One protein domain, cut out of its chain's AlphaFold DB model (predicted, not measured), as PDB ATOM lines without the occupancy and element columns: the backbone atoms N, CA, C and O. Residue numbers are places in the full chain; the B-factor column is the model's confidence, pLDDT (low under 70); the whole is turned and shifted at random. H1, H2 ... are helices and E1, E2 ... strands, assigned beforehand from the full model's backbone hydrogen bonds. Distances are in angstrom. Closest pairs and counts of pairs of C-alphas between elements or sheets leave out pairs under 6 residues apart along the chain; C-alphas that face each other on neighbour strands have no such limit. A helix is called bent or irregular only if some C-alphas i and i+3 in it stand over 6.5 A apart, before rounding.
ATOM      1  N   LYS A 175       0.833  16.520  -7.580       78.00
ATOM      2  CA  LYS A 175       1.207  15.104  -7.394       78.00
ATOM      3  C   LYS A 175       1.760  14.487  -8.681       78.00
ATOM      4  O   LYS A 175       2.808  13.845  -8.642       78.00
ATOM      5  N   GLN A 176       1.089  14.698  -9.813       80.94
ATOM      6  CA  GLN A 176       1.545  14.195 -11.113       80.94
ATOM      7  C   GLN A 176       2.897  14.801 -11.517       80.94
ATOM      8  O   GLN A 176       3.782  14.074 -11.966       80.94
ATOM      9  N   LEU A 177       3.088  16.100 -11.275       79.81
ATOM     10  CA  LEU A 177       4.349  16.795 -11.531       79.81
ATOM     11  C   LEU A 177       5.484  16.302 -10.618       79.81
ATOM     12  O   LEU A 177       6.599  16.081 -11.074       79.81
ATOM     13  N   MET A 178       5.217  16.053  -9.334       82.56
ATOM     14  CA  MET A 178       6.224  15.452  -8.450       82.56
ATOM     15  C   MET A 178       6.591  14.033  -8.892       82.56
ATOM     16  O   MET A 178       7.768  13.679  -8.873       82.56
ATOM     17  N   LYS A 179       5.618  13.244  -9.370       87.25
ATOM     18  CA  LYS A 179       5.873  11.915  -9.944       87.25
ATOM     19  C   LYS A 179       6.762  12.000 -11.191       87.25
ATOM     20  O   LYS A 179       7.689  11.201 -11.311       87.25
ATOM     21  N   SER A 180       6.541  12.971 -12.084       86.81
ATOM     22  CA  SER A 180       7.408  13.167 -13.258       86.81
ATOM     23  C   SER A 180       8.820  13.612 -12.873       86.81
ATOM     24  O   SER A 180       9.788  13.128 -13.458       86.81
ATOM     25  N   ILE A 181       8.959  14.466 -11.853       87.94
ATOM     26  CA  ILE A 181      10.258  14.875 -11.300       87.94
ATOM     27  C   ILE A 181      11.007  13.670 -10.714       87.94
ATOM     28  O   ILE A 181      12.194  13.500 -10.985       87.94
ATOM     29  N   SER A 182      10.333  12.800  -9.956       85.69
ATOM     30  CA  SER A 182      10.956  11.605  -9.368       85.69
ATOM     31  C   SER A 182      11.511  10.637 -10.415       85.69
ATOM     32  O   SER A 182      12.551  10.032 -10.177       85.69
ATOM     33  N   LEU A 183      10.876  10.523 -11.586       86.88
ATOM     34  CA  LEU A 183      11.378   9.693 -12.694       86.88
ATOM     35  C   LEU A 183      12.675  10.235 -13.320       86.88
ATOM     36  O   LEU A 183      13.395   9.487 -13.973       86.88
ATOM     37  N   LYS A 184      12.985  11.519 -13.108       89.81
ATOM     38  CA  LYS A 184      14.210  12.186 -13.583       89.81
ATOM     39  C   LYS A 184      15.364  12.112 -12.576       89.81
ATOM     40  O   LYS A 184      16.414  12.725 -12.783       89.81
ATOM     41  N   ALA A 185      15.172  11.398 -11.470       89.94
ATOM     42  CA  ALA A 185      16.213  11.150 -10.488       89.94
ATOM     43  C   ALA A 185      17.272  10.190 -11.048       89.94
ATOM     44  O   ALA A 185      16.968   9.054 -11.402       89.94
ATOM     45  N   ILE A 186      18.533  10.620 -11.053       88.19
ATOM     46  CA  ILE A 186      19.690   9.737 -11.277       88.19
ATOM     47  C   ILE A 186      19.986   8.942 -10.000       88.19
ATOM     48  O   ILE A 186      20.399   7.784 -10.050       88.19
ATOM     49  N   GLY A 187      19.776   9.570  -8.839       86.88
ATOM     50  CA  GLY A 187      19.991   8.969  -7.528       86.88
ATOM     51  C   GLY A 187      20.993   9.741  -6.677       86.88
ATOM     52  O   GLY A 187      21.253  10.924  -6.890       86.88
ATOM     53  N   PHE A 188      21.541   9.070  -5.669       89.19
ATOM     54  CA  PHE A 188      22.403   9.683  -4.662       89.19
ATOM     55  C   PHE A 188      23.890   9.545  -5.015       89.19
ATOM     56  O   PHE A 188      24.361   8.451  -5.326       89.19
ATOM     57  N   LYS A 189      24.643  10.646  -4.922       89.31
ATOM     58  CA  LYS A 189      26.099  10.699  -5.123       89.31
ATOM     59  C   LYS A 189      26.773  11.456  -3.988       89.31
ATOM     60  O   LYS A 189      26.182  12.344  -3.382       89.31
ATOM     61  N   PHE A 190      28.033  11.131  -3.726       89.50
ATOM     62  CA  PHE A 190      28.862  11.847  -2.764       89.50
ATOM     63  C   PHE A 190      29.856  12.718  -3.532       89.50
ATOM     64  O   PHE A 190      30.706  12.190  -4.246       89.50
ATOM     65  N   LEU A 191      29.697  14.038  -3.449       91.19
ATOM     66  CA  LEU A 191      30.414  15.001  -4.286       91.19
ATOM     67  C   LEU A 191      31.266  15.939  -3.438       91.19
ATOM     68  O   LEU A 191      30.891  16.278  -2.316       91.19
ATOM     69  N   ASP A 192      32.389  16.391  -3.996       93.19
ATOM     70  CA  ASP A 192      33.157  17.503  -3.432       93.19
ATOM     71  C   ASP A 192      32.304  18.781  -3.533       93.19
ATOM     72  O   ASP A 192      31.844  19.156  -4.619       93.19
ATOM     73  N   ILE A 193      32.075  19.460  -2.407       93.12
ATOM     74  CA  ILE A 193      31.197  20.636  -2.343       93.12
ATOM     75  C   ILE A 193      31.676  21.793  -3.228       93.12
ATOM     76  O   ILE A 193      30.874  22.657  -3.595       93.12
ATOM     77  N   PHE A 194      32.963  21.840  -3.578       93.81
ATOM     78  CA  PHE A 194      33.534  22.861  -4.455       93.81
ATOM     79  C   PHE A 194      33.201  22.629  -5.928       93.81
ATOM     80  O   PHE A 194      33.224  23.584  -6.701       93.81
ATOM     81  N   THR A 195      32.816  21.408  -6.308       92.62
ATOM     82  CA  THR A 195      32.327  21.097  -7.664       92.62
ATOM     83  C   THR A 195      30.867  21.514  -7.865       92.62
ATOM     84  O   THR A 195      30.425  21.693  -8.998       92.62
ATOM     85  N   LEU A 196      30.121  21.722  -6.772       92.50
ATOM     86  CA  LEU A 196      28.722  22.140  -6.808       92.50
ATOM     87  C   LEU A 196      28.607  23.639  -7.102       92.50
ATOM     88  O   LEU A 196      29.180  24.480  -6.389       92.50
ATOM     89  N   LYS A 197      27.818  23.971  -8.127       91.56
ATOM     90  CA  LYS A 197      27.585  25.344  -8.584       91.56
ATOM     91  C   LYS A 197      26.288  25.910  -8.026       91.56
ATOM     92  O   LYS A 197      25.297  25.200  -7.862       91.56
ATOM     93  N   GLU A 198      26.279  27.216  -7.771       87.62
ATOM     94  CA  GLU A 198      25.019  27.908  -7.506       87.62
ATOM     95  C   GLU A 198      24.114  27.835  -8.741       87.62
ATOM     96  O   GLU A 198      24.609  27.935  -9.870       87.62
ATOM     97  N   PRO A 199      22.799  27.666  -8.547       84.25
ATOM     98  CA  PRO A 199      21.869  27.635  -9.655       84.25
ATOM     99  C   PRO A 199      21.845  29.008 -10.346       84.25
ATOM    100  O   PRO A 199      21.941  30.042  -9.671       84.25
ATOM    101  N   PRO A 200      21.681  29.062 -11.681       83.38
ATOM    102  CA  PRO A 200      21.360  30.308 -12.367       83.38
ATOM    103  C   PRO A 200      20.176  31.011 -11.691       83.38
ATOM    104  O   PRO A 200      19.259  30.341 -11.222       83.38
ATOM    105  N   LYS A 201      20.161  32.355 -11.680       84.44
ATOM    106  CA  LYS A 201      19.140  33.159 -10.968       84.44
ATOM    107  C   LYS A 201      17.703  32.698 -11.223       84.44
ATOM    108  O   LYS A 201      16.903  32.689 -10.303       84.44
ATOM    109  N   ARG A 202      17.416  32.272 -12.452       78.94
ATOM    110  CA  ARG A 202      16.104  31.785 -12.889       78.94
ATOM    111  C   ARG A 202      15.625  30.522 -12.150       78.94
ATOM    112  O   ARG A 202      14.449  30.382 -11.881       78.94
ATOM    113  N   PHE A 203      16.541  29.651 -11.722       76.00
ATOM    114  CA  PHE A 203      16.226  28.451 -10.934       76.00
ATOM    115  C   PHE A 203      16.324  28.686  -9.414       76.00
ATOM    116  O   PHE A 203      16.105  27.769  -8.621       76.00
ATOM    117  N   LYS A 204      16.728  29.886  -8.980       81.75
ATOM    118  CA  LYS A 204      17.038  30.172  -7.579       81.75
ATOM    119  C   LYS A 204      15.771  30.600  -6.842       81.75
ATOM    120  O   LYS A 204      15.305  31.719  -7.000       81.75
ATOM    121  N   VAL A 205      15.253  29.715  -5.991       81.94
ATOM    122  CA  VAL A 205      14.021  29.968  -5.217       81.94
ATOM    123  C   VAL A 205      14.195  31.098  -4.196       81.94
ATOM    124  O   VAL A 205      13.288  31.895  -3.985       81.94
ATOM    125  N   ARG A 206      15.365  31.180  -3.552       81.56
ATOM    126  CA  ARG A 206      15.710  32.276  -2.640       81.56
ATOM    127  C   ARG A 206      17.212  32.497  -2.550       81.56
ATOM    128  O   ARG A 206      18.011  31.574  -2.740       81.56
ATOM    129  N   GLU A 207      17.576  33.726  -2.212       84.31
ATOM    130  CA  GLU A 207      18.942  34.076  -1.843       84.31
ATOM    131  C   GLU A 207      19.332  33.461  -0.497       84.31
ATOM    132  O   GLU A 207      18.479  33.149   0.337       84.31
ATOM    133  N   ALA A 208      20.633  33.248  -0.305       86.44
ATOM    134  CA  ALA A 208      21.136  32.760   0.969       86.44
ATOM    135  C   ALA A 208      21.214  33.911   1.981       86.44
ATOM    136  O   ALA A 208      21.799  34.953   1.692       86.44
ATOM    137  N   ASP A 209      20.661  33.709   3.172       88.25
ATOM    138  CA  ASP A 209      20.869  34.571   4.329       88.25
ATOM    139  C   ASP A 209      22.254  34.293   4.919       88.25
ATOM    140  O   ASP A 209      22.477  33.281   5.592       88.25
ATOM    141  N   GLU A 210      23.188  35.203   4.659       91.56
ATOM    142  CA  GLU A 210      24.580  35.087   5.098       91.56
ATOM    143  C   GLU A 210      24.709  35.012   6.634       91.56
ATOM    144  O   GLU A 210      25.564  34.287   7.141       91.56
ATOM    145  N   ASN A 211      23.809  35.646   7.402       88.25
ATOM    146  CA  ASN A 211      23.835  35.533   8.868       88.25
ATOM    147  C   ASN A 211      23.445  34.124   9.331       88.25
ATOM    148  O   ASN A 211      23.950  33.620  10.337       88.25
ATOM    149  N   PHE A 212      22.495  33.495   8.636       86.25
ATOM    150  CA  PHE A 212      22.098  32.119   8.925       86.25
ATOM    151  C   PHE A 212      23.202  31.136   8.525       86.25
ATOM    152  O   PHE A 212      23.495  30.209   9.280       86.25
ATOM    153  N   VAL A 213      23.844  31.373   7.377       91.06
ATOM    154  CA  VAL A 213      25.003  30.607   6.897       91.06
ATOM    155  C   VAL A 213      26.131  30.619   7.926       91.06
ATOM    156  O   VAL A 213      26.611  29.550   8.295       91.06
ATOM    157  N   GLU A 214      26.511  31.793   8.434       91.88
ATOM    158  CA  GLU A 214      27.577  31.932   9.432       91.88
ATOM    159  C   GLU A 214      27.256  31.150  10.715       91.88
ATOM    160  O   GLU A 214      28.069  30.361  11.200       91.88
ATOM    161  N   LYS A 215      26.033  31.296  11.243       88.94
ATOM    162  CA  LYS A 215      25.602  30.547  12.432       88.94
ATOM    163  C   LYS A 215      25.608  29.040  12.197       88.94
ATOM    164  O   LYS A 215      26.027  28.292  13.075       88.94
ATOM    165  N   MET A 216      25.140  28.593  11.033       89.56
ATOM    166  CA  MET A 216      25.127  27.178  10.670       89.56
ATOM    167  C   MET A 216      26.546  26.619  10.522       89.56
ATOM    168  O   MET A 216      26.792  25.512  10.995       89.56
ATOM    169  N   ALA A 217      27.478  27.383   9.949       93.25
ATOM    170  CA  ALA A 217      28.884  26.998   9.840       93.25
ATOM    171  C   ALA A 217      29.515  26.807  11.225       93.25
ATOM    172  O   ALA A 217      30.091  25.758  11.496       93.25
ATOM    173  N   ASN A 218      29.314  27.767  12.134       92.19
ATOM    174  CA  ASN A 218      29.828  27.683  13.503       92.19
ATOM    175  C   ASN A 218      29.298  26.443  14.236       92.19
ATOM    176  O   ASN A 218      30.055  25.759  14.915       92.19
ATOM    177  N   VAL A 219      28.017  26.110  14.046       88.56
ATOM    178  CA  VAL A 219      27.414  24.891  14.609       88.56
ATOM    179  C   VAL A 219      28.022  23.619  14.014       88.56
ATOM    180  O   VAL A 219      28.258  22.666  14.752       88.56
ATOM    181  N   MET A 220      28.264  23.581  12.701       91.50
ATOM    182  CA  MET A 220      28.909  22.436  12.043       91.50
ATOM    183  C   MET A 220      30.320  22.203  12.589       91.50
ATOM    184  O   MET A 220      30.679  21.060  12.870       91.50
ATOM    185  N   VAL A 221      31.085  23.282  12.785       92.81
ATOM    186  CA  VAL A 221      32.429  23.244  13.378       92.81
ATOM    187  C   VAL A 221      32.373  22.800  14.840       92.81
ATOM    188  O   VAL A 221      33.091  21.881  15.220       92.81
ATOM    189  N   GLU A 222      31.491  23.394  15.650       89.75
ATOM    190  CA  GLU A 222      31.338  23.067  17.076       89.75
ATOM    191  C   GLU A 222      30.963  21.596  17.293       89.75
ATOM    192  O   GLU A 222      31.516  20.933  18.169       89.75
ATOM    193  N   LYS A 223      30.049  21.065  16.473       86.25
ATOM    194  CA  LYS A 223      29.612  19.664  16.546       86.25
ATOM    195  C   LYS A 223      30.533  18.689  15.810       86.25
ATOM    196  O   LYS A 223      30.287  17.487  15.877       86.25
ATOM    197  N   ASN A 224      31.526  19.191  15.079       88.88
ATOM    198  CA  ASN A 224      32.313  18.437  14.106       88.88
ATOM    199  C   ASN A 224      31.446  17.517  13.223       88.88
ATOM    200  O   ASN A 224      31.642  16.303  13.162       88.88
ATOM    201  N   SER A 225      30.404  18.087  12.613       84.31
ATOM    202  CA  SER A 225      29.405  17.335  11.850       84.31
ATOM    203  C   SER A 225      28.864  18.152  10.683       84.31
ATOM    204  O   SER A 225      28.464  19.305  10.837       84.31
ATOM    205  N   VAL A 226      28.778  17.519   9.510       75.44
ATOM    206  CA  VAL A 226      28.097  18.070   8.322       75.44
ATOM    207  C   VAL A 226      26.574  18.064   8.497       75.44
ATOM    208  O   VAL A 226      25.849  18.818   7.845       75.44
ATOM    209  N   SER A 227      26.072  17.203   9.386       66.31
ATOM    210  CA  SER A 227      24.656  17.107   9.702       66.31
ATOM    211  C   SER A 227      24.340  17.984  10.904       66.31
ATOM    212  O   SER A 227      24.723  17.679  12.035       66.31
ATOM    213  N   VAL A 228      23.559  19.040  10.677       57.56
ATOM    214  CA  VAL A 228      22.743  19.631  11.744       57.56
ATOM    215  C   VAL A 228      21.512  18.727  11.905       57.56
ATOM    216  O   VAL A 228      20.416  19.028  11.447       57.56
ATOM    217  N   ASP A 229      21.769  17.533  12.431       48.06
ATOM    218  CA  ASP A 229      20.880  16.439  12.832       48.06
ATOM    219  C   ASP A 229      19.793  15.918  11.871       48.06
ATOM    220  O   ASP A 229      19.154  14.952  12.245       48.06
ATOM    221  N   ASN A 230      19.526  16.485  10.692       46.62
ATOM    222  CA  ASN A 230      18.622  15.928   9.657       46.62
ATOM    223  C   ASN A 230      18.666  16.788   8.381       46.62
ATOM    224  O   ASN A 230      17.639  17.020   7.744       46.62
ATOM    225  N   ALA A 231      19.828  17.358   8.041       47.31
ATOM    226  CA  ALA A 231      19.902  18.232   6.877       47.31
ATOM    227  C   ALA A 231      19.484  17.424   5.634       47.31
ATOM    228  O   ALA A 231      20.133  16.414   5.347       47.31
ATOM    229  N   PRO A 232      18.403  17.815   4.935       53.47
ATOM    230  CA  PRO A 232      17.940  17.078   3.775       53.47
ATOM    231  C   PRO A 232      19.087  16.873   2.785       53.47
ATOM    232  O   PRO A 232      19.955  17.745   2.636       53.47
ATOM    233  N   ASN A 233      19.086  15.721   2.108       61.09
ATOM    234  CA  ASN A 233      19.932  15.514   0.936       61.09
ATOM    235  C   ASN A 233      19.799  16.742   0.029       61.09
ATOM    236  O   ASN A 233      18.678  17.153  -0.288       61.09
ATOM    237  N   ILE A 234      20.942  17.326  -0.337       74.31
ATOM    238  CA  ILE A 234      21.001  18.441  -1.284       74.31
ATOM    239  C   ILE A 234      20.434  17.948  -2.602       74.31
ATOM    240  O   ILE A 234      20.714  16.820  -3.006       74.31
ATOM    241  N   ILE A 235      19.692  18.806  -3.285       77.50
ATOM    242  CA  ILE A 235      19.213  18.506  -4.625       77.50
ATOM    243  C   ILE A 235      20.165  19.134  -5.633       77.50
ATOM    244  O   ILE A 235      20.303  20.356  -5.691       77.50
ATOM    245  N   GLY A 236      20.826  18.275  -6.403       77.44
ATOM    246  CA  GLY A 236      21.638  18.655  -7.549       77.44
ATOM    247  C   GLY A 236      20.837  18.530  -8.841       77.44
ATOM    248  O   GLY A 236      20.076  17.580  -9.007       77.44
ATOM    249  N   LEU A 237      21.031  19.464  -9.763       83.38
ATOM    250  CA  LEU A 237      20.457  19.456 -11.101       83.38
ATOM    251  C   LEU A 237      21.569  19.450 -12.142       83.38
ATOM    252  O   LEU A 237      22.447  20.313 -12.119       83.38
ATOM    253  N   ILE A 238      21.473  18.518 -13.081       79.69
ATOM    254  CA  ILE A 238      22.201  18.563 -14.347       79.69
ATOM    255  C   ILE A 238      21.235  19.086 -15.413       79.69
ATOM    256  O   ILE A 238      20.184  18.488 -15.663       79.69
ATOM    257  N   ASP A 239      21.589  20.216 -16.018       77.44
ATOM    258  CA  ASP A 239      20.819  20.843 -17.094       77.44
ATOM    259  C   ASP A 239      20.993  20.027 -18.397       77.44
ATOM    260  O   ASP A 239      22.054  20.068 -19.026       77.44
ATOM    261  N   ILE A 240      19.977  19.225 -18.762       62.88
ATOM    262  CA  ILE A 240      19.994  18.335 -19.948       62.88
ATOM    263  C   ILE A 240      19.744  19.091 -21.248       62.88
ATOM    264  O   ILE A 240      20.078  18.544 -22.298       62.88
ATOM    265  N   ASP A 241      19.281  20.349 -21.233       59.41
ATOM    266  CA  ASP A 241      19.051  21.120 -22.472       59.41
ATOM    267  C   ASP A 241      20.333  21.267 -23.332       59.41
ATOM    268  O   ASP A 241      20.319  21.859 -24.413       59.41
ATOM    269  N   LYS A 242      21.464  20.710 -22.873       54.72
ATOM    270  CA  LYS A 242      22.755  20.651 -23.548       54.72
ATOM    271  C   LYS A 242      23.356  19.248 -23.763       54.72
ATOM    272  O   LYS A 242      24.326  19.188 -24.515       54.72
ATOM    273  N   VAL A 243      22.883  18.143 -23.155       55.94
ATOM    274  CA  VAL A 243      23.591  16.837 -23.259       55.94
ATOM    275  C   VAL A 243      22.720  15.596 -22.967       55.94
ATOM    276  O   VAL A 243      22.020  15.546 -21.962       55.94
ATOM    277  N   ASP A 244      22.875  14.544 -23.778       75.00
ATOM    278  CA  ASP A 244      22.443  13.163 -23.486       75.00
ATOM    279  C   ASP A 244      23.215  12.615 -22.265       75.00
ATOM    280  O   ASP A 244      24.444  12.462 -22.309       75.00
ATOM    281  N   TYR A 245      22.527  12.412 -21.137       81.25
ATOM    282  CA  TYR A 245      23.173  12.027 -19.881       81.25
ATOM    283  C   TYR A 245      23.777  10.621 -19.968       81.25
ATOM    284  O   TYR A 245      23.085   9.644 -20.248       81.25
ATOM    285  N   LYS A 246      25.072  10.511 -19.658       84.38
ATOM    286  CA  LYS A 246      25.799   9.241 -19.566       84.38
ATOM    287  C   LYS A 246      26.521   9.168 -18.232       84.38
ATOM    288  O   LYS A 246      27.422   9.962 -17.974       84.38
ATOM    289  N   GLU A 247      26.150   8.188 -17.413       82.44
ATOM    290  CA  GLU A 247      26.710   7.952 -16.072       82.44
ATOM    291  C   GLU A 247      28.248   7.889 -16.078       82.44
ATOM    292  O   GLU A 247      28.903   8.464 -15.215       82.44
ATOM    293  N   GLU A 248      28.836   7.274 -17.106       86.56
ATOM    294  CA  GLU A 248      30.291   7.150 -17.293       86.56
ATOM    295  C   GLU A 248      31.016   8.505 -17.367       86.56
ATOM    296  O   GLU A 248      32.187   8.609 -17.013       86.56
ATOM    297  N   ASN A 249      30.307   9.555 -17.787       85.56
ATOM    298  CA  ASN A 249      30.825  10.908 -17.953       85.56
ATOM    299  C   ASN A 249      30.363  11.849 -16.838       85.56
ATOM    300  O   ASN A 249      30.402  13.064 -17.024       85.56
ATOM    301  N   PHE A 250      29.911  11.323 -15.693       83.94
ATOM    302  CA  PHE A 250      29.331  12.125 -14.616       83.94
ATOM    303  C   PHE A 250      30.191  13.351 -14.234       83.94
ATOM    304  O   PHE A 250      29.670  14.448 -14.043       83.94
ATOM    305  N   SER A 251      31.519  13.188 -14.190       84.62
ATOM    306  CA  SER A 251      32.482  14.252 -13.861       84.62
ATOM    307  C   SER A 251      32.486  15.441 -14.825       84.62
ATOM    308  O   SER A 251      33.011  16.497 -14.480       84.62
ATOM    309  N   ASN A 252      31.941  15.274 -16.031       86.25
ATOM    310  CA  ASN A 252      31.927  16.304 -17.068       86.25
ATOM    311  C   ASN A 252      30.704  17.222 -16.959       86.25
ATOM    312  O   ASN A 252      30.637  18.231 -17.661       86.25
ATOM    313  N   TYR A 253      29.730  16.875 -16.116       86.38
ATOM    314  CA  TYR A 253      28.513  17.655 -15.955       86.38
ATOM    315  C   TYR A 253      28.649  18.671 -14.826       86.38
ATOM    316  O   TYR A 253      29.184  18.395 -13.753       86.38
ATOM    317  N   GLU A 254      28.098  19.857 -15.061       89.19
ATOM    318  CA  GLU A 254      27.920  20.845 -14.008       89.19
ATOM    319  C   GLU A 254      26.688  20.485 -13.180       89.19
ATOM    320  O   GLU A 254      25.596  20.309 -13.723       89.19
ATOM    321  N   VAL A 255      26.866  20.396 -11.862       91.50
ATOM    322  CA  VAL A 255      25.774  20.122 -10.926       91.50
ATOM    323  C   VAL A 255      25.383  21.423 -10.231       91.50
ATOM    324  O   VAL A 255      26.149  21.972  -9.433       91.50
ATOM    325  N   TYR A 256      24.183  21.914 -10.535       91.69
ATOM    326  CA  TYR A 256      23.595  23.101  -9.919       91.69
ATOM    327  C   TYR A 256      22.796  22.740  -8.669       91.69
ATOM    328  O   TYR A 256      22.053  21.765  -8.656       91.69
ATOM    329  N   ILE A 257      22.914  23.538  -7.616       90.75
ATOM    330  CA  ILE A 257      22.222  23.294  -6.348       90.75
ATOM    331  C   ILE A 257      20.809  23.883  -6.411       90.75
ATOM    332  O   ILE A 257      20.644  25.096  -6.402       90.75
ATOM    333  N   VAL A 258      19.777  23.049  -6.434       86.19
ATOM    334  CA  VAL A 258      18.375  23.509  -6.421       86.19
ATOM    335  C   VAL A 258      17.857  23.682  -4.989       86.19
ATOM    336  O   VAL A 258      17.116  24.620  -4.701       86.19
ATOM    337  N   ASP A 259      18.300  22.817  -4.073       87.19
ATOM    338  CA  ASP A 259      17.969  22.864  -2.644       87.19
ATOM    339  C   ASP A 259      19.229  22.681  -1.788       87.19
ATOM    340  O   ASP A 259      20.152  21.955  -2.159       87.19
ATOM    341  N   GLY A 260      19.262  23.328  -0.621       87.44
ATOM    342  CA  GLY A 260      20.385  23.250   0.314       87.44
ATOM    343  C   GLY A 260      21.434  24.362   0.186       87.44
ATOM    344  O   GLY A 260      22.491  24.242   0.808       87.44
ATOM    345  N   ASN A 261      21.144  25.457  -0.533       88.56
ATOM    346  CA  ASN A 261      22.059  26.598  -0.741       88.56
ATOM    347  C   ASN A 261      22.714  27.110   0.556       88.56
ATOM    348  O   ASN A 261      23.936  27.228   0.621       88.56
ATOM    349  N   HIS A 262      21.925  27.349   1.611       88.56
ATOM    350  CA  HIS A 262      22.449  27.774   2.915       88.56
ATOM    351  C   HIS A 262      23.411  26.741   3.509       88.56
ATOM    352  O   HIS A 262      24.486  27.084   3.987       88.56
ATOM    353  N   SER A 263      23.035  25.463   3.446       89.50
ATOM    354  CA  SER A 263      23.797  24.386   4.072       89.50
ATOM    355  C   SER A 263      25.117  24.090   3.357       89.50
ATOM    356  O   SER A 263      26.091  23.759   4.022       89.50
ATOM    357  N   ILE A 264      25.181  24.250   2.029       91.25
ATOM    358  CA  ILE A 264      26.440  24.133   1.280       91.25
ATOM    359  C   ILE A 264      27.339  25.323   1.565       91.25
ATOM    360  O   ILE A 264      28.528  25.124   1.795       91.25
ATOM    361  N   LYS A 265      26.803  26.550   1.555       92.81
ATOM    362  CA  LYS A 265      27.595  27.735   1.904       92.81
ATOM    363  C   LYS A 265      28.168  27.613   3.317       92.81
ATOM    364  O   LYS A 265      29.360  27.831   3.500       92.81
ATOM    365  N   ALA A 266      27.353  27.170   4.275       93.38
ATOM    366  CA  ALA A 266      27.779  26.951   5.653       93.38
ATOM    367  C   ALA A 266      28.876  25.885   5.748       93.38
ATOM    368  O   ALA A 266      29.864  26.073   6.447       93.38
ATOM    369  N   GLN A 267      28.751  24.795   4.990       94.12
ATOM    370  CA  GLN A 267      29.759  23.742   4.950       94.12
ATOM    371  C   GLN A 267      31.064  24.191   4.272       94.12
ATOM    372  O   GLN A 267      32.144  23.866   4.759       94.12
ATOM    373  N   LYS A 268      30.987  24.972   3.183       95.19
ATOM    374  CA  LYS A 268      32.164  25.592   2.542       95.19
ATOM    375  C   LYS A 268      32.900  26.495   3.529       95.19
ATOM    376  O   LYS A 268      34.129  26.467   3.579       95.19
ATOM    377  N   GLU A 269      32.158  27.259   4.324       96.19
ATOM    378  CA  GLU A 269      32.719  28.124   5.359       96.19
ATOM    379  C   GLU A 269      33.318  27.312   6.522       96.19
ATOM    380  O   GLU A 269      34.462  27.550   6.900       96.19
ATOM    381  N   ALA A 270      32.640  26.264   7.000       95.75
ATOM    382  CA  ALA A 270      33.179  25.345   8.007       95.75
ATOM    383  C   ALA A 270      34.489  24.674   7.545       95.75
ATOM    384  O   ALA A 270      35.471  24.647   8.290       95.75
ATOM    385  N   TYR A 271      34.553  24.211   6.288       96.69
ATOM    386  CA  TYR A 271      35.786  23.699   5.681       96.69
ATOM    387  C   TYR A 271      36.866  24.777   5.596       96.69
ATOM    388  O   TYR A 271      38.038  24.518   5.856       96.69
ATOM    389  N   ARG A 272      36.507  26.015   5.232       96.19
ATOM    390  CA  ARG A 272      37.469  27.120   5.165       96.19
ATOM    391  C   ARG A 272      38.108  27.387   6.529       96.19
ATOM    392  O   ARG A 272      39.317  27.621   6.558       96.19
ATOM    393  N   GLN A 273      37.314  27.335   7.597       95.38
ATOM    394  CA  GLN A 273      37.747  27.579   8.973       95.38
ATOM    395  C   GLN A 273      38.611  26.444   9.535       95.38
ATOM    396  O   GLN A 273      39.624  26.711  10.174       95.38
ATOM    397  N   THR A 274      38.230  25.190   9.287       96.44
ATOM    398  CA  THR A 274      38.845  24.018   9.943       96.44
ATOM    399  C   THR A 274      39.846  23.267   9.074       96.44
ATOM    400  O   THR A 274      40.751  22.631   9.602       96.44
ATOM    401  N   LYS A 275      39.688  23.334   7.746       96.44
ATOM    402  CA  LYS A 275      40.352  22.462   6.762       96.44
ATOM    403  C   LYS A 275      40.097  20.967   6.986       96.44
ATOM    404  O   LYS A 275      40.857  20.147   6.483       96.44
ATOM    405  N   ASP A 276      39.034  20.614   7.710       93.94
ATOM    406  CA  ASP A 276      38.675  19.219   7.959       93.94
ATOM    407  C   ASP A 276      38.006  18.602   6.720       93.94
ATOM    408  O   ASP A 276      36.996  19.103   6.220       93.94
ATOM    409  N   GLU A 277      38.562  17.491   6.236       92.56
ATOM    410  CA  GLU A 277      38.060  16.714   5.096       92.56
ATOM    411  C   GLU A 277      36.616  16.224   5.283       92.56
ATOM    412  O   GLU A 277      35.900  16.032   4.293       92.56
ATOM    413  N   LEU A 278      36.142  16.115   6.530       90.25
ATOM    414  CA  LEU A 278      34.739  15.864   6.848       90.25
ATOM    415  C   LEU A 278      33.812  16.857   6.134       90.25
ATOM    416  O   LEU A 278      32.780  16.467   5.587       90.25
ATOM    417  N   PHE A 279      34.187  18.138   6.101       93.44
ATOM    418  CA  PHE A 279      33.381  19.180   5.477       93.44
ATOM    419  C   PHE A 279      33.617  19.297   3.974       93.44
ATOM    420  O   PHE A 279      32.901  20.057   3.338       93.44
ATOM    421  N   ARG A 280      34.555  18.566   3.364       93.62
ATOM    422  CA  ARG A 280      34.841  18.708   1.927       93.62
ATOM    423  C   ARG A 280      33.795  18.057   1.028       93.62
ATOM    424  O   ARG A 280      33.588  18.496  -0.101       93.62
ATOM    425  N   HIS A 281      33.117  17.028   1.516       90.81
ATOM    426  CA  HIS A 281      32.228  16.223   0.691       90.81
ATOM    427  C   HIS A 281      30.800  16.210   1.223       90.81
ATOM    428  O   HIS A 281      30.556  16.378   2.421       90.81
ATOM    429  N   ARG A 282      29.828  16.001   0.333       89.06
ATOM    430  CA  ARG A 282      28.434  15.843   0.739       89.06
ATOM    431  C   ARG A 282      27.630  14.922  -0.162       89.06
ATOM    432  O   ARG A 282      27.838  14.854  -1.369       89.06
ATOM    433  N   GLY A 283      26.663  14.257   0.463       88.06
ATOM    434  CA  GLY A 283      25.588  13.547  -0.208       88.06
ATOM    435  C   GLY A 283      24.642  14.488  -0.951       88.06
ATOM    436  O   GLY A 283      24.024  15.367  -0.345       88.06
ATOM    437  N   VAL A 284      24.517  14.275  -2.255       90.06
ATOM    438  CA  VAL A 284      23.660  15.028  -3.167       90.06
ATOM    439  C   VAL A 284      22.769  14.044  -3.910       90.06
ATOM    440  O   VAL A 284      23.246  13.069  -4.486       90.06
ATOM    441  N   PHE A 285      21.467  14.294  -3.899       90.50
ATOM    442  CA  PHE A 285      20.508  13.579  -4.723       90.50
ATOM    443  C   PHE A 285      20.344  14.328  -6.044       90.50
ATOM    444  O   PHE A 285      19.998  15.509  -6.060       90.50
ATOM    445  N   ILE A 286      20.661  13.660  -7.147       90.69
ATOM    446  CA  ILE A 286      20.839  14.294  -8.448       90.69
ATOM    447  C   ILE A 286      19.638  14.008  -9.331       90.69
ATOM    448  O   ILE A 286      19.220  12.859  -9.481       90.69
ATOM    449  N   TYR A 287      19.137  15.067  -9.951       91.25
ATOM    450  CA  TYR A 287      18.136  15.025 -11.000       91.25
ATOM    451  C   TYR A 287      18.744  15.504 -12.311       91.25
ATOM    452  O   TYR A 287      19.640  16.352 -12.337       91.25
ATOM    453  N   CYS A 288      18.233  14.965 -13.407       89.44
ATOM    454  CA  CYS A 288      18.703  15.276 -14.743       89.44
ATOM    455  C   CYS A 288      17.536  15.772 -15.598       89.44
ATOM    456  O   CYS A 288      16.492  15.128 -15.655       89.44
ATOM    457  N   GLY A 289      17.700  16.920 -16.257       86.31
ATOM    458  CA  GLY A 289      16.711  17.425 -17.216       86.31
ATOM    459  C   GLY A 289      15.400  17.852 -16.585       86.31
ATOM    460  O   GLY A 289      14.322  17.674 -17.164       86.31
ATOM    461  N   LEU A 290      15.488  18.410 -15.379       86.75
ATOM    462  CA  LEU A 290      14.386  19.203 -14.865       86.75
ATOM    463  C   LEU A 290      14.284  20.475 -15.699       86.75
ATOM    464  O   LEU A 290      15.269  21.185 -15.898       86.75
ATOM    465  N   THR A 291      13.072  20.764 -16.148       86.25
ATOM    466  CA  THR A 291      12.721  22.082 -16.662       86.25
ATOM    467  C   THR A 291      12.863  23.127 -15.555       86.25
ATOM    468  O   THR A 291      12.887  22.809 -14.364       86.25
ATOM    469  N   GLU A 292      12.903  24.399 -15.938       84.12
ATOM    470  CA  GLU A 292      12.941  25.513 -14.987       84.12
ATOM    471  C   GLU A 292      11.810  25.473 -13.967       84.12
ATOM    472  O   GLU A 292      12.069  25.518 -12.765       84.12
ATOM    473  N   ASN A 293      10.582  25.257 -14.428       82.44
ATOM    474  CA  ASN A 293       9.426  25.154 -13.546       82.44
ATOM    475  C   ASN A 293       9.518  23.947 -12.604       82.44
ATOM    476  O   ASN A 293       9.185  24.071 -11.431       82.44
ATOM    477  N   GLU A 294       9.991  22.790 -13.080       86.69
ATOM    478  CA  GLU A 294      10.173  21.598 -12.240       86.69
ATOM    479  C   GLU A 294      11.248  21.809 -11.171       86.69
ATOM    480  O   GLU A 294      11.045  21.439 -10.017       86.69
ATOM    481  N   ALA A 295      12.378  22.425 -11.528       86.38
ATOM    482  CA  ALA A 295      13.453  22.722 -10.588       86.38
ATOM    483  C   ALA A 295      13.010  23.750  -9.535       86.38
ATOM    484  O   ALA A 295      13.229  23.536  -8.341       86.38
ATOM    485  N   ILE A 296      12.329  24.824  -9.950       83.19
ATOM    486  CA  ILE A 296      11.753  25.811  -9.026       83.19
ATOM    487  C   ILE A 296      10.744  25.134  -8.100       83.19
ATOM    488  O   ILE A 296      10.836  25.299  -6.888       83.19
ATOM    489  N   LEU A 297       9.813  24.341  -8.638       84.12
ATOM    490  CA  LEU A 297       8.791  23.660  -7.844       84.12
ATOM    491  C   LEU A 297       9.407  22.671  -6.851       84.12
ATOM    492  O   LEU A 297       8.982  22.617  -5.699       84.12
ATOM    493  N   LEU A 298      10.431  21.924  -7.263       84.31
ATOM    494  CA  LEU A 298      11.173  21.024  -6.385       84.31
ATOM    495  C   LEU A 298      11.859  21.802  -5.253       84.31
ATOM    496  O   LEU A 298      11.739  21.428  -4.087       84.31
ATOM    497  N   GLY A 299      12.515  22.919  -5.577       83.19
ATOM    498  CA  GLY A 299      13.124  23.806  -4.587       83.19
ATOM    499  C   GLY A 299      12.096  24.458  -3.652       83.19
ATOM    500  O   GLY A 299      12.348  24.566  -2.453       83.19
ATOM    501  N   ILE A 300      10.926  24.861  -4.157       79.19
ATOM    502  CA  ILE A 300       9.818  25.388  -3.347       79.19
ATOM    503  C   ILE A 300       9.285  24.296  -2.432       79.19
ATOM    504  O   ILE A 300       9.200  24.535  -1.240       79.19
ATOM    505  N   SER A 301       8.988  23.098  -2.941       78.56
ATOM    506  CA  SER A 301       8.435  22.007  -2.133       78.56
ATOM    507  C   SER A 301       9.356  21.658  -0.966       78.56
ATOM    508  O   SER A 301       8.891  21.481   0.152       78.56
ATOM    509  N   ARG A 302      10.674  21.642  -1.189       77.25
ATOM    510  CA  ARG A 302      11.660  21.389  -0.127       77.25
ATOM    511  C   ARG A 302      11.824  22.561   0.830       77.25
ATOM    512  O   ARG A 302      12.017  22.361   2.032       77.25
ATOM    513  N   ASN A 303      11.719  23.788   0.324       70.31
ATOM    514  CA  ASN A 303      11.639  24.958   1.186       70.31
ATOM    515  C   ASN A 303      10.337  24.960   1.992       70.31
ATOM    516  O   ASN A 303      10.397  25.314   3.151       70.31
ATOM    517  N   GLU A 304       9.195  24.514   1.469       67.44
ATOM    518  CA  GLU A 304       7.950  24.352   2.229       67.44
ATOM    519  C   GLU A 304       8.090  23.253   3.285       67.44
ATOM    520  O   GLU A 304       7.699  23.467   4.429       67.44
ATOM    521  N   ASP A 305       8.732  22.131   2.956       61.50
ATOM    522  CA  ASP A 305       9.031  21.062   3.913       61.50
ATOM    523  C   ASP A 305       9.949  21.545   5.049       61.50
ATOM    524  O   ASP A 305       9.837  21.070   6.177       61.50
ATOM    525  N   THR A 306      10.828  22.519   4.793       56.44
ATOM    526  CA  THR A 306      11.749  23.083   5.800       56.44
ATOM    527  C   THR A 306      11.222  24.353   6.489       56.44
ATOM    528  O   THR A 306      11.485  24.568   7.672       56.44
ATOM    529  N   GLU A 307      10.436  25.182   5.802       45.22
ATOM    530  CA  GLU A 307       9.745  26.374   6.317       45.22
ATOM    531  C   GLU A 307       8.441  26.035   7.028       45.22
ATOM    532  O   GLU A 307       7.970  26.841   7.833       45.22
ATOM    533  N   SER A 308       7.872  24.850   6.808       42.97
ATOM    534  CA  SER A 308       6.785  24.320   7.635       42.97
ATOM    535  C   SER A 308       7.173  24.402   9.116       42.97
ATOM    536  O   SER A 308       6.382  24.871   9.927       42.97
ATOM    537  N   PHE A 309       8.445  24.162   9.447       41.09
ATOM    538  CA  PHE A 309       9.001  24.351  10.787       41.09
ATOM    539  C   PHE A 309       9.056  25.809  11.273       41.09
ATOM    540  O   PHE A 309       8.969  26.062  12.474       41.09
ATOM    541  N   VAL A 310       9.209  26.784  10.371       41.47
ATOM    542  CA  VAL A 310       9.174  28.225  10.694       41.47
ATOM    543  C   VAL A 310       7.729  28.683  10.913       41.47
ATOM    544  O   VAL A 310       7.479  29.482  11.820       41.47
ATOM    545  N   LYS A 311       6.790  28.127  10.136       42.50
ATOM    546  CA  LYS A 311       5.338  28.355  10.228       42.50
ATOM    547  C   LYS A 311       4.670  27.592  11.375       42.50
ATOM    548  O   LYS A 311       3.541  27.922  11.729       42.50
ATOM    549  N   PHE A 312       5.351  26.617  11.979       43.06
ATOM    550  CA  PHE A 312       4.872  25.967  13.192       43.06
ATOM    551  C   PHE A 312       4.663  26.999  14.297       43.06
ATOM    552  O   PHE A 312       5.547  27.799  14.622       43.06
ATOM    553  N   SER A 313       3.482  26.936  14.905       52.97
ATOM    554  CA  SER A 313       3.253  27.570  16.196       52.97
ATOM    555  C   SER A 313       4.298  27.080  17.202       52.97
ATOM    556  O   SER A 313       4.823  25.970  17.083       52.97
ATOM    557  N   ASP A 314       4.584  27.880  18.229       53.88
ATOM    558  CA  ASP A 314       5.512  27.473  19.293       53.88
ATOM    559  C   ASP A 314       5.111  26.119  19.905       53.88
ATOM    560  O   ASP A 314       5.973  25.317  20.255       53.88
ATOM    561  N   PHE A 315       3.808  25.815  19.938       48.84
ATOM    562  CA  PHE A 315       3.283  24.521  20.362       48.84
ATOM    563  C   PHE A 315       3.701  23.369  19.434       48.84
ATOM    564  O   PHE A 315       4.214  22.363  19.910       48.84
ATOM    565  N   GLN A 316       3.553  23.523  18.116       48.19
ATOM    566  CA  GLN A 316       3.984  22.518  17.132       48.19
ATOM    567  C   GLN A 316       5.507  22.336  17.131       48.19
ATOM    568  O   GLN A 316       5.993  21.212  17.038       48.19
ATOM    569  N   LYS A 317       6.276  23.422  17.308       55.72
ATOM    570  CA  LYS A 317       7.736  23.338  17.476       55.72
ATOM    571  C   LYS A 317       8.093  22.508  18.706       55.72
ATOM    572  O   LYS A 317       8.932  21.618  18.614       55.72
ATOM    573  N   VAL A 318       7.438  22.767  19.840       57.88
ATOM    574  CA  VAL A 318       7.620  21.992  21.075       57.88
ATOM    575  C   VAL A 318       7.205  20.534  20.886       57.88
ATOM    576  O   VAL A 318       7.914  19.656  21.368       57.88
ATOM    577  N   ASP A 319       6.115  20.259  20.169       55.06
ATOM    578  CA  ASP A 319       5.643  18.893  19.935       55.06
ATOM    579  C   ASP A 319       6.617  18.083  19.071       55.06
ATOM    580  O   ASP A 319       6.996  16.973  19.441       55.06
ATOM    581  N   VAL A 320       7.132  18.651  17.978       55.25
ATOM    582  CA  VAL A 320       8.135  17.953  17.158       55.25
ATOM    583  C   VAL A 320       9.439  17.742  17.928       55.25
ATOM    584  O   VAL A 320      10.038  16.668  17.855       55.25
ATOM    585  N   LEU A 321       9.868  18.730  18.719       60.72
ATOM    586  CA  LEU A 321      11.037  18.589  19.592       60.72
ATOM    587  C   LEU A 321      10.818  17.492  20.641       60.72
ATOM    588  O   LEU A 321      11.716  16.687  20.882       60.72
ATOM    589  N   ARG A 322       9.617  17.409  21.216       59.09
ATOM    590  CA  ARG A 322       9.226  16.371  22.172       59.09
ATOM    591  C   ARG A 322       9.237  14.984  21.524       59.09
ATOM    592  O   ARG A 322       9.864  14.083  22.070       59.09
ATOM    593  N   ARG A 323       8.635  14.808  20.343       57.59
ATOM    594  CA  ARG A 323       8.683  13.535  19.592       57.59
ATOM    595  C   ARG A 323      10.120  13.100  19.310       57.59
ATOM    596  O   ARG A 323      10.457  11.928  19.448       57.59
ATOM    597  N   ARG A 324      10.991  14.057  18.982       56.53
ATOM    598  CA  ARG A 324      12.413  13.797  18.744       56.53
ATOM    599  C   ARG A 324      13.156  13.387  20.015       56.53
ATOM    600  O   ARG A 324      13.969  12.471  19.962       56.53
ATOM    601  N   LEU A 325      12.845  14.010  21.151       56.34
ATOM    602  CA  LEU A 325      13.372  13.617  22.459       56.34
ATOM    603  C   LEU A 325      12.998  12.166  22.796       56.34
ATOM    604  O   LEU A 325      13.862  11.386  23.192       56.34
ATOM    605  N   TYR A 326      11.728  11.799  22.610       60.66
ATOM    606  CA  TYR A 326      11.238  10.438  22.835       60.66
ATOM    607  C   TYR A 326      11.923   9.423  21.910       60.66
ATOM    608  O   TYR A 326      12.435   8.411  22.379       60.66
ATOM    609  N   SER A 327      12.057   9.748  20.621       56.50
ATOM    610  CA  SER A 327      12.780   8.915  19.651       56.50
ATOM    611  C   SER A 327      14.252   8.700  20.028       56.50
ATOM    612  O   SER A 327      14.736   7.575  19.954       56.50
ATOM    613  N   MET A 328      14.958   9.741  20.483       56.59
ATOM    614  CA  MET A 328      16.370   9.630  20.885       56.59
ATOM    615  C   MET A 328      16.575   8.829  22.173       56.59
ATOM    616  O   MET A 328      17.633   8.243  22.375       56.59
ATOM    617  N   THR A 329      15.588   8.841  23.062       64.69
ATOM    618  CA  THR A 329      15.667   8.172  24.369       64.69
ATOM    619  C   THR A 329      15.078   6.764  24.346       64.69
ATOM    620  O   THR A 329      15.233   6.032  25.318       64.69
ATOM    621  N   GLY A 330      14.403   6.381  23.255       63.94
ATOM    622  CA  GLY A 330      13.662   5.123  23.150       63.94
ATOM    623  C   GLY A 330      12.440   5.053  24.072       63.94
ATOM    624  O   GLY A 330      11.824   3.999  24.197       63.94
ATOM    625  N   THR A 331      12.087   6.157  24.734       59.59
ATOM    626  CA  THR A 331      10.944   6.212  25.647       59.59
ATOM    627  C   THR A 331       9.676   6.435  24.824       59.59
ATOM    628  O   THR A 331       9.670   7.326  23.971       59.59
ATOM    629  N   PRO A 332       8.598   5.665  25.036       58.50
ATOM    630  CA  PRO A 332       7.359   5.853  24.289       58.50
ATOM    631  C   PRO A 332       6.769   7.248  24.542       58.50
ATOM    632  O   PRO A 332       6.854   7.771  25.653       58.50
ATOM    633  N   ALA A 333       6.142   7.842  23.520       51.16
ATOM    634  CA  ALA A 333       5.620   9.216  23.561       51.16
ATOM    635  C   ALA A 333       4.546   9.456  24.644       51.16
ATOM    636  O   ALA A 333       4.261  10.603  24.985       51.16
ATOM    637  N   HIS A 334       3.971   8.377  25.183       57.03
ATOM    638  CA  HIS A 334       2.954   8.385  26.236       57.03
ATOM    639  C   HIS A 334       3.531   8.244  27.656       57.03
ATOM    640  O   HIS A 334       2.782   8.346  28.624       57.03
ATOM    641  N   ALA A 335       4.839   8.005  27.803       58.62
ATOM    642  CA  ALA A 335       5.500   7.979  29.105       58.62
ATOM    643  C   ALA A 335       5.784   9.400  29.618       58.62
ATOM    644  O   ALA A 335       5.827  10.364  28.841       58.62
ATOM    645  N   ASP A 336       6.037   9.519  30.926       54.41
ATOM    646  CA  ASP A 336       6.572  10.748  31.513       54.41
ATOM    647  C   ASP A 336       7.747  11.269  30.666       54.41
ATOM    648  O   ASP A 336       8.572  10.469  30.206       54.41
ATOM    649  N   PRO A 337       7.822  12.591  30.404       53.00
ATOM    650  CA  PRO A 337       8.836  13.147  29.524       53.00
ATOM    651  C   PRO A 337      10.218  12.732  30.027       53.00
ATOM    652  O   PRO A 337      10.550  13.011  31.185       53.00
ATOM    653  N   PRO A 338      11.019  12.049  29.191       58.72
ATOM    654  CA  PRO A 338      12.269  11.470  29.628       58.72
ATOM    655  C   PRO A 338      13.184  12.574  30.125       58.72
ATOM    656  O   PRO A 338      13.180  13.703  29.616       58.72
ATOM    657  N   THR A 339      13.984  12.239  31.133       61.22
ATOM    658  CA  THR A 339      15.006  13.135  31.655       61.22
ATOM    659  C   THR A 339      15.862  13.597  30.487       61.22
ATOM    660  O   THR A 339      16.523  12.784  29.849       61.22
ATOM    661  N   VAL A 340      15.790  14.892  30.176       55.88
ATOM    662  CA  VAL A 340      16.369  15.440  28.950       55.88
ATOM    663  C   VAL A 340      17.869  15.126  28.913       55.88
ATOM    664  O   VAL A 340      18.593  15.673  29.757       55.88
ATOM    665  N   PRO A 341      18.348  14.286  27.971       60.41
ATOM    666  CA  PRO A 341      19.769  14.021  27.818       60.41
ATOM    667  C   PRO A 341      20.504  15.332  27.567       60.41
ATOM    668  O   PRO A 341      19.957  16.268  26.969       60.41
ATOM    669  N   LYS A 342      21.745  15.428  28.038       58.06
ATOM    670  CA  LYS A 342      22.535  16.653  27.888       58.06
ATOM    671  C   LYS A 342      22.705  17.000  26.404       58.06
ATOM    672  O   LYS A 342      22.528  18.146  26.011       58.06
ATOM    673  N   GLU A 343      22.861  15.969  25.588       53.00
ATOM    674  CA  GLU A 343      22.952  16.001  24.134       53.00
ATOM    675  C   GLU A 343      21.689  16.607  23.502       53.00
ATOM    676  O   GLU A 343      21.783  17.422  22.589       53.00
ATOM    677  N   PHE A 344      20.495  16.291  24.021       53.41
ATOM    678  CA  PHE A 344      19.253  16.898  23.536       53.41
ATOM    679  C   PHE A 344      19.156  18.377  23.914       53.41
ATOM    680  O   PHE A 344      18.699  19.183  23.106       53.41
ATOM    681  N   LYS A 345      19.589  18.762  25.124       55.53
ATOM    682  CA  LYS A 345      19.667  20.182  25.513       55.53
ATOM    683  C   LYS A 345      20.582  20.959  24.580       55.53
ATOM    684  O   LYS A 345      20.213  22.058  24.172       55.53
ATOM    685  N   ASP A 346      21.718  20.382  24.216       52.44
ATOM    686  CA  ASP A 346      22.681  21.018  23.324       52.44
ATOM    687  C   ASP A 346      22.091  21.152  21.909       52.44
ATOM    688  O   ASP A 346      22.061  22.253  21.365       52.44
ATOM    689  N   VAL A 347      21.459  20.099  21.368       51.59
ATOM    690  CA  VAL A 347      20.705  20.146  20.092       51.59
ATOM    691  C   VAL A 347      19.582  21.191  20.122       51.59
ATOM    692  O   VAL A 347      19.410  21.953  19.169       51.59
ATOM    693  N   PHE A 348      18.831  21.263  21.220       55.97
ATOM    694  CA  PHE A 348      17.725  22.200  21.410       55.97
ATOM    695  C   PHE A 348      18.205  23.657  21.457       55.97
ATOM    696  O   PHE A 348      17.638  24.522  20.787       55.97
ATOM    697  N   ILE A 349      19.282  23.934  22.196       55.22
ATOM    698  CA  ILE A 349      19.909  25.259  22.264       55.22
ATOM    699  C   ILE A 349      20.466  25.651  20.892       55.22
ATOM    700  O   ILE A 349      20.246  26.778  20.445       55.22
ATOM    701  N   THR A 350      21.118  24.724  20.190       51.25
ATOM    702  CA  THR A 350      21.607  24.926  18.823       51.25
ATOM    703  C   THR A 350      20.473  25.301  17.862       51.25
ATOM    704  O   THR A 350      20.594  26.293  17.145       51.25
ATOM    705  N   LEU A 351      19.352  24.572  17.868       49.72
ATOM    706  CA  LEU A 351      18.201  24.850  16.996       49.72
ATOM    707  C   LEU A 351      17.575  26.224  17.278       49.72
ATOM    708  O   LEU A 351      17.272  26.968  16.345       49.72
ATOM    709  N   LEU A 352      17.437  26.599  18.553       53.38
ATOM    710  CA  LEU A 352      16.937  27.921  18.943       53.38
ATOM    711  C   LEU A 352      17.903  29.055  18.558       53.38
ATOM    712  O   LEU A 352      17.465  30.123  18.121       53.38
ATOM    713  N   ASN A 353      19.214  28.828  18.679       52.03
ATOM    714  CA  ASN A 353      20.244  29.797  18.300       52.03
ATOM    715  C   ASN A 353      20.303  30.008  16.776       52.03
ATOM    716  O   ASN A 353      20.409  31.153  16.317       52.03
ATOM    717  N   LEU A 354      20.172  28.930  15.993       47.84
ATOM    718  CA  LEU A 354      20.124  28.972  14.526       47.84
ATOM    719  C   LEU A 354      18.912  29.753  14.008       47.84
ATOM    720  O   LEU A 354      19.042  30.514  13.055       47.84
ATOM    721  N   GLN A 355      17.760  29.661  14.681       52.53
ATOM    722  CA  GLN A 355      16.555  30.425  14.324       52.53
ATOM    723  C   GLN A 355      16.617  31.917  14.700       52.53
ATOM    724  O   GLN A 355      15.655  32.651  14.487       52.53
ATOM    725  N   GLY A 356      17.727  32.404  15.272       42.75
ATOM    726  CA  GLY A 356      17.860  33.813  15.655       42.75
ATOM    727  C   GLY A 356      16.938  34.243  16.802       42.75
ATOM    728  O   GLY A 356      16.770  35.440  17.027       42.75
TER     729      GLY A 356
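This is residues 175 to 356 of the 719 residues of an uncharacterized protein of Mytilus galloprovincialis (UniProt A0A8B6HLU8). A strongly twisted sheet of four strands has the long helix H5 over one face and H4 at the other, with H2 packed on H4. H6 and H7 form a loose pair beyond the last residues of H5, where H7 reaches back to H2, while H1 meets H5 near its own last residues and the first residues of H5, making a corner. The printed part has 182 residues with seven named helices and four named strands, in the order H1 E1 H2 E2 H3 E3 H4 E4 H5 H6 H7; the class is mixed, helices and strands. The sheet, itself mixed, runs E1 E4 E2 E3. The whole is compact, with a radius of gyration of the C-alphas of 18.1 A and spans of 57 by 42 by 28 A.

The strands are E1, residues 185 to 192, 19.4 A long; E4, 281 to 288, 20.5 A; E2, 234 to 238; and E3, 255 to 259. E1 bends by 62 degrees at residue 188, and E4 by 53 degrees at residue 285. H5, residues 292 to 311, measures 26.5 A and has a kink of 38 degrees near residue 305. The other helices are H1, 175 to 183, from C-alpha 175 at (1.207, 15.104, -7.394); H2, 210 to 222; H3, 247 to 252; H4, 261 to 274, 20.1 A; H6, 314 to 329, 22.4 A; and H7, 342 to 354, ending at C-alpha 354 at (20.124, 28.972, 14.526). H3 is irregular: C-alphas 248 and 251 are 8.2 A apart.

E1 and E4 are antiparallel, with N 189 and O 284 2.8 A apart, within hydrogen-bond range. E4 and E2 are parallel, with N 236 to O 285 at 2.9 A; E2 and E3 are antiparallel, with N 237 to O 256 at 2.8 A. Residues 196 to 197 pair briefly with 255 to 256 of E3, parallel. H5 and H4 on opposite faces make three layers, helices on both faces of a sheet. H5 lies over E2 and E3 at a height of 10.0 A; its closest C-alphas to E3 are Gly 299 and Asp 259, 5.3 A. H4 and E4 are near each other. H2 touches H4 at a steep tilt of 50 degrees, closest at C-alphas Ala 217 and Ala 266, 4.3 A. H7, with residues 350 to 354 alone, touches H2 at C-alphas Leu 354 and Lys 215, 6.1 A. H6 is close to but not clearly touching H7, closest at C-alphas Leu 325 and Phe 344, 6.8 A. H1 is only just on the sheet, with 5 pairs of C-alphas within 10 A: it only grazes the sheet, with its residues 181 to 183. H1 touches residues 294 to 298 of H5, closest at C-alphas Ile 181 and Glu 294, 6.8 A. H3 touches no helix and is not on the sheet. Every O i to N i+4 pair is within hydrogen-bond range in H1, H2, H4, H6 and H7; H5 has 14 of 16, and H3 has 0 of 2, with 2 of 3 O i to N i+3 pairs.

The C-alphas farthest apart, of Lys 242 and Asp 336, are 58.2 A apart. The printed part has no cut. The links E1 to H2, H2 to E2 and H6 to H7 are long. Mean pLDDT of the printed part is 75.7; residues 227 to 233, 240 to 243 and 304 to 356 are under 70.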